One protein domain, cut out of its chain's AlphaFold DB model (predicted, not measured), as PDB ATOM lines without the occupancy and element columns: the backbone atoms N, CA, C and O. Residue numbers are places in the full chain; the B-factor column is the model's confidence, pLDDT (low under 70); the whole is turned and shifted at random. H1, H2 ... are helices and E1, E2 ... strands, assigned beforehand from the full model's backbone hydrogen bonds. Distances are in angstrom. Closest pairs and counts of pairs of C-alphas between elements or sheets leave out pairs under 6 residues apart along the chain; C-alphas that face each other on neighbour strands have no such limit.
ATOM      1  N   LYS A  17      37.695  -8.380 -71.227       89.75
ATOM      2  CA  LYS A  17      38.301  -7.570 -72.299       89.75
ATOM      3  C   LYS A  17      39.767  -7.920 -72.556       89.75
ATOM      4  O   LYS A  17      40.231  -7.767 -73.673       89.75
ATOM      5  N   LYS A  18      40.481  -8.360 -71.516       88.25
ATOM      6  CA  LYS A  18      41.898  -8.750 -71.587       88.25
ATOM      7  C   LYS A  18      42.078 -10.269 -71.661       88.25
ATOM      8  O   LYS A  18      43.182 -10.753 -71.874       88.25
ATOM      9  N   ALA A  19      41.006 -11.023 -71.433       91.06
ATOM     10  CA  ALA A  19      41.047 -12.473 -71.395       91.06
ATOM     11  C   ALA A  19      41.254 -13.082 -72.786       91.06
ATOM     12  O   ALA A  19      40.598 -12.703 -73.755       91.06
ATOM     13  N   ILE A  20      42.110 -14.100 -72.848       90.19
ATOM     14  CA  ILE A  20      42.271 -14.946 -74.031       90.19
ATOM     15  C   ILE A  20      41.166 -16.001 -74.016       90.19
ATOM     16  O   ILE A  20      40.929 -16.658 -73.002       90.19
ATOM     17  N   THR A  21      40.482 -16.158 -75.147       93.19
ATOM     18  CA  THR A  21      39.407 -17.143 -75.297       93.19
ATOM     19  C   THR A  21      39.930 -18.375 -76.017       93.19
ATOM     20  O   THR A  21      40.601 -18.254 -77.041       93.19
ATOM     21  N   PHE A  22      39.598 -19.555 -75.497       94.81
ATOM     22  CA  PHE A  22      39.939 -20.839 -76.099       94.81
ATOM     23  C   PHE A  22      38.669 -21.597 -76.471       94.81
ATOM     24  O   PHE A  22      37.705 -21.631 -75.706       94.81
ATOM     25  N   GLN A  23      38.689 -22.224 -77.638       94.56
ATOM     26  CA  GLN A  23      37.696 -23.190 -78.062       94.56
ATOM     27  C   GLN A  23      38.197 -24.591 -77.733       94.56
ATOM     28  O   GLN A  23      39.346 -24.934 -77.999       94.56
ATOM     29  N   LEU A  24      37.325 -25.408 -77.154       94.50
ATOM     30  CA  LEU A  24      37.617 -26.809 -76.890       94.50
ATOM     31  C   LEU A  24      37.281 -27.627 -78.148       94.50
ATOM     32  O   LEU A  24      36.103 -27.779 -78.479       94.50
ATOM     33  N   VAL A  25      38.302 -28.116 -78.853       93.19
ATOM     34  CA  VAL A  25      38.188 -28.824 -80.142       93.19
ATOM     35  C   VAL A  25      38.639 -30.279 -79.979       93.19
ATOM     36  O   VAL A  25      39.444 -30.592 -79.104       93.19
ATOM     37  N   HIS A  26      38.095 -31.190 -80.788       92.25
ATOM     38  CA  HIS A  26      38.560 -32.580 -80.822       92.25
ATOM     39  C   HIS A  26      39.991 -32.656 -81.368       92.25
ATOM     40  O   HIS A  26      40.349 -31.903 -82.276       92.25
ATOM     41  N   ARG A  27      40.801 -33.568 -80.820       88.81
ATOM     42  CA  ARG A  27      42.135 -33.863 -81.360       88.81
ATOM     43  C   ARG A  27      42.045 -34.319 -82.813       88.81
ATOM     44  O   ARG A  27      41.053 -34.919 -83.231       88.81
ATOM     45  N   SER A  28      43.082 -34.024 -83.592       89.69
ATOM     46  CA  SER A  28      43.174 -34.544 -84.953       89.69
ATOM     47  C   SER A  28      43.408 -36.052 -84.908       89.69
ATOM     48  O   SER A  28      44.065 -36.560 -84.006       89.69
ATOM     49  N   GLN A  29      42.924 -36.782 -85.913       90.19
ATOM     50  CA  GLN A  29      43.193 -38.223 -85.999       90.19
ATOM     51  C   GLN A  29      44.677 -38.547 -86.251       90.19
ATOM     52  O   GLN A  29      45.096 -39.682 -86.066       90.19
ATOM     53  N   HIS A  30      45.467 -37.550 -86.661       91.88
ATOM     54  CA  HIS A  30      46.916 -37.646 -86.840       91.88
ATOM     55  C   HIS A  30      47.712 -37.149 -85.619       91.88
ATOM     56  O   HIS A  30      48.933 -37.034 -85.705       91.88
ATOM     57  N   ASP A  31      47.055 -36.834 -84.498       89.25
ATOM     58  CA  ASP A  31      47.734 -36.484 -83.248       89.25
ATOM     59  C   ASP A  31      48.360 -37.751 -82.630       89.25
ATOM     60  O   ASP A  31      47.625 -38.683 -82.297       89.25
ATOM     61  N   PRO A  32      49.694 -37.823 -82.447       89.00
ATOM     62  CA  PRO A  32      50.348 -38.994 -81.857       89.00
ATOM     63  C   PRO A  32      49.880 -39.294 -80.427       89.00
ATOM     64  O   PRO A  32      49.956 -40.440 -79.990       89.00
ATOM     65  N   LEU A  33      49.372 -38.292 -79.702       87.88
ATOM     66  CA  LEU A  33      48.892 -38.439 -78.327       87.88
ATOM     67  C   LEU A  33      47.397 -38.794 -78.240       87.88
ATOM     68  O   LEU A  33      46.834 -38.790 -77.150       87.88
ATOM     69  N   ILE A  34      46.731 -39.105 -79.357       86.94
ATOM     70  CA  ILE A  34      45.294 -39.424 -79.367       86.94
ATOM     71  C   ILE A  34      44.942 -40.701 -78.592       86.94
ATOM     72  O   ILE A  34      43.835 -40.821 -78.076       86.94
ATOM     73  N   ALA A  35      45.876 -41.653 -78.524       85.56
ATOM     74  CA  ALA A  35      45.685 -42.932 -77.845       85.56
ATOM     75  C   ALA A  35      46.032 -42.881 -76.345       85.56
ATOM     76  O   ALA A  35      45.894 -43.891 -75.660       85.56
ATOM     77  N   ASP A  36      46.525 -41.746 -75.842       89.44
ATOM     78  CA  ASP A  36      46.902 -41.597 -74.439       89.44
ATOM     79  C   ASP A  36      45.704 -41.125 -73.600       89.44
ATOM     80  O   ASP A  36      45.311 -39.953 -73.621       89.44
ATOM     81  N   ASP A  37      45.146 -42.051 -72.820       84.50
ATOM     82  CA  ASP A  37      43.987 -41.824 -71.951       84.50
ATOM     83  C   ASP A  37      44.240 -40.763 -70.860       84.50
ATOM     84  O   ASP A  37      43.291 -40.206 -70.301       84.50
ATOM     85  N   THR A  38      45.502 -40.445 -70.548       88.75
ATOM     86  CA  THR A  38      45.844 -39.454 -69.514       88.75
ATOM     87  C   THR A  38      45.653 -38.010 -69.979       88.75
ATOM     88  O   THR A  38      45.428 -37.122 -69.153       88.75
ATOM     89  N   VAL A  39      45.703 -37.757 -71.293       82.50
ATOM     90  CA  VAL A  39      45.770 -36.396 -71.858       82.50
ATOM     91  C   VAL A  39      44.396 -35.878 -72.316       82.50
ATOM     92  O   VAL A  39      44.264 -34.715 -72.699       82.50
ATOM     93  N   GLY A  40      43.348 -36.703 -72.228       83.56
ATOM     94  CA  GLY A  40      41.965 -36.336 -72.546       83.56
ATOM     95  C   GLY A  40      41.701 -36.076 -74.038       83.56
ATOM     96  O   GLY A  40      42.570 -35.658 -74.795       83.56
ATOM     97  N   GLU A  41      40.460 -36.285 -74.480       88.12
ATOM     98  CA  GLU A  41      40.082 -36.322 -75.909       88.12
ATOM     99  C   GLU A  41      40.181 -34.967 -76.650       88.12
ATOM    100  O   GLU A  41      40.214 -34.914 -77.881       88.12
ATOM    101  N   ARG A  42      40.207 -33.839 -75.928       91.56
ATOM    102  CA  ARG A  42      40.045 -32.494 -76.508       91.56
ATOM    103  C   ARG A  42      41.211 -31.566 -76.193       91.56
ATOM    104  O   ARG A  42      41.761 -31.602 -75.098       91.56
ATOM    105  N   VAL A  43      41.519 -30.679 -77.138       92.31
ATOM    106  CA  VAL A  43      42.592 -29.677 -77.048       92.31
ATOM    107  C   VAL A  43      42.001 -28.267 -77.074       92.31
ATOM    108  O   VAL A  43      40.973 -28.008 -77.704       92.31
ATOM    109  N   LEU A  44      42.642 -27.349 -76.347       93.62
ATOM    110  CA  LEU A  44      42.277 -25.935 -76.310       93.62
ATOM    111  C   LEU A  44      42.949 -25.186 -77.461       93.62
ATOM    112  O   LEU A  44      44.173 -25.098 -77.520       93.62
ATOM    113  N   VAL A  45      42.142 -24.599 -78.340       92.56
ATOM    114  CA  VAL A  45      42.608 -23.788 -79.468       92.56
ATOM    115  C   VAL A  45      42.279 -22.320 -79.200       92.56
ATOM    116  O   VAL A  45      41.110 -21.995 -78.977       92.56
ATOM    117  N   PRO A  46      43.266 -21.410 -79.184       93.50
ATOM    118  CA  PRO A  46      43.002 -19.993 -78.974       93.50
ATOM    119  C   PRO A  46      42.199 -19.402 -80.139       93.50
ATOM    120  O   PRO A  46      42.495 -19.636 -81.307       93.50
ATOM    121  N   VAL A  47      41.199 -18.586 -79.813       91.31
ATOM    122  CA  VAL A  47      40.350 -17.877 -80.779       91.31
ATOM    123  C   VAL A  47      40.854 -16.437 -80.941       91.31
ATOM    124  O   VAL A  47      41.393 -15.842 -80.002       91.31
ATOM    125  N   GLY A  48      40.715 -15.866 -82.142       88.25
ATOM    126  CA  GLY A  48      41.096 -14.471 -82.410       88.25
ATOM    127  C   GLY A  48      42.608 -14.233 -82.389       88.25
ATOM    128  O   GLY A  48      43.069 -13.159 -82.006       88.25
ATOM    129  N   VAL A  49      43.399 -15.254 -82.722       85.06
ATOM    130  CA  VAL A  49      44.856 -15.115 -82.865       85.06
ATOM    131  C   VAL A  49      45.184 -14.256 -84.082       85.06
ATOM    132  O   VAL A  49      46.032 -13.383 -83.990       85.06
ATOM    133  N   GLU A  50      44.468 -14.452 -85.189       85.38
ATOM    134  CA  GLU A  50      44.680 -13.706 -86.435       85.38
ATOM    135  C   GLU A  50      44.427 -12.208 -86.274       85.38
ATOM    136  O   GLU A  50      45.223 -11.412 -86.745       85.38
ATOM    137  N   GLN A  51      43.372 -11.814 -85.556       85.06
ATOM    138  CA  GLN A  51      43.071 -10.398 -85.305       85.06
ATOM    139  C   GLN A  51      44.167  -9.728 -84.472       85.06
ATOM    140  O   GLN A  51      44.638  -8.656 -84.832       85.06
ATOM    141  N   ARG A  52      44.634 -10.394 -83.408       85.31
ATOM    142  CA  ARG A  52      45.750  -9.900 -82.586       85.31
ATOM    143  C   ARG A  52      47.052  -9.820 -83.372       85.31
ATOM    144  O   ARG A  52      47.771  -8.844 -83.234       85.31
ATOM    145  N   LYS A  53      47.335 -10.825 -84.203       85.62
ATOM    146  CA  LYS A  53      48.491 -10.810 -85.103       85.62
ATOM    147  C   LYS A  53      48.384  -9.675 -86.120       85.62
ATOM    148  O   LYS A  53      49.348  -8.962 -86.309       85.62
ATOM    149  N   ALA A  54      47.219  -9.454 -86.723       86.56
ATOM    150  CA  ALA A  54      47.010  -8.362 -87.670       86.56
ATOM    151  C   ALA A  54      47.167  -6.980 -87.017       86.56
ATOM    152  O   ALA A  54      47.729  -6.079 -87.630       86.56
ATOM    153  N   GLU A  55      46.707  -6.808 -85.774       86.62
ATOM    154  CA  GLU A  55      46.970  -5.596 -84.991       86.62
ATOM    155  C   GLU A  55      48.466  -5.439 -84.698       86.62
ATOM    156  O   GLU A  55      49.008  -4.367 -84.928       86.62
ATOM    157  N   GLN A  56      49.150  -6.500 -84.265       86.94
ATOM    158  CA  GLN A  56      50.602  -6.492 -84.040       86.94
ATOM    159  C   GLN A  56      51.369  -6.077 -85.299       86.94
ATOM    160  O   GLN A  56      52.144  -5.132 -85.237       86.94
ATOM    161  N   LEU A  57      51.064  -6.697 -86.442       87.81
ATOM    162  CA  LEU A  57      51.629  -6.341 -87.747       87.81
ATOM    163  C   LEU A  57      51.335  -4.879 -88.108       87.81
ATOM    164  O   LEU A  57      52.220  -4.153 -88.541       87.81
ATOM    165  N   LYS A  58      50.103  -4.408 -87.875       91.00
ATOM    166  CA  LYS A  58      49.725  -3.006 -88.111       91.00
ATOM    167  C   LYS A  58      50.576  -2.029 -87.289       91.00
ATOM    168  O   LYS A  58      50.837  -0.928 -87.761       91.00
ATOM    169  N   TYR A  59      50.970  -2.407 -86.075       87.69
ATOM    170  CA  TYR A  59      51.820  -1.603 -85.194       87.69
ATOM    171  C   TYR A  59      53.320  -1.889 -85.370       87.69
ATOM    172  O   TYR A  59      54.105  -1.468 -84.526       87.69
ATOM    173  N   GLY A  60      53.726  -2.610 -86.422       83.12
ATOM    174  CA  GLY A  60      55.133  -2.948 -86.654       83.12
ATOM    175  C   GLY A  60      55.729  -3.860 -85.579       83.12
ATOM    176  O   GLY A  60      56.940  -3.935 -85.436       83.12
ATOM    177  N   ILE A  61      54.889  -4.558 -84.805       81.25
ATOM    178  CA  ILE A  61      55.307  -5.608 -83.869       81.25
ATOM    179  C   ILE A  61      55.471  -6.899 -84.679       81.25
ATOM    180  O   ILE A  61      54.755  -7.887 -84.489       81.25
ATOM    181  N   GLU A  62      56.382  -6.853 -85.640       80.75
ATOM    182  CA  GLU A  62      56.887  -8.008 -86.360       80.75
ATOM    183  C   GLU A  62      58.386  -8.095 -86.114       80.75
ATOM    184  O   GLU A  62      59.089  -7.094 -86.154       80.75
ATOM    185  N   TYR A  63      58.851  -9.291 -85.774       69.75
ATOM    186  CA  TYR A  63      60.274  -9.570 -85.671       69.75
ATOM    187  C   TYR A  63      60.704 -10.014 -87.068       69.75
ATOM    188  O   TYR A  63      60.455 -11.165 -87.430       69.75
ATOM    189  N   ASP A  64      61.230  -9.081 -87.861       71.62
ATOM    190  CA  ASP A  64      61.747  -9.335 -89.223       71.62
ATOM    191  C   ASP A  64      63.282  -9.254 -89.273       71.62
ATOM    192  O   ASP A  64      63.931  -9.347 -90.312       71.62
TER     193      ASP A  64
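Overview. This is residues 17 to 64 of the 135 residues of the protein "Hypothetical protein" of Rotaria magnacalcarata (UniProt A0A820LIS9). A narrow two-stranded hairpin, E1 and E2, has a wide loop, residues 27 to 41, at one end and a short helix, H1, reaching away beyond the other. Residues 55 to 60 stick out, and the whole is extended, with a radius of gyration of the C-alphas of 15.4 A. The printed part has 48 residues, in the order E1, E2, H1; the sheet E1 - E2 is antiparallel, and the class is mixed, with under half of the residues in named elements. The spans are 43 by 28 by 14 A.

Along the chain. E1, residues 22 to 26, begins at C-alpha 22 (39.939, -20.839, -76.099) and is 12.7 A long. E2, residues 42 to 46, is 13.1 A long. H1, residues 49 to 58, is 14.1 A long and ends at C-alpha 58 (49.725, -3.006, -88.111).

Arrangement. E1 and E2 form a hairpin, antiparallel at 145 degrees, with N 23 and O 45 2.8 A apart, within hydrogen-bond range. E1 and H1 are apart. In H1 every O i to N i+4 pair is within hydrogen-bond range.

Size, cuts and confidence. The farthest C-alphas, of Asp 37 and Tyr 59, are 43.1 A apart. The printed part has no cut. The link E1 to E2 is long, E2 to H1 tight. Residue 63 has pLDDT under 70.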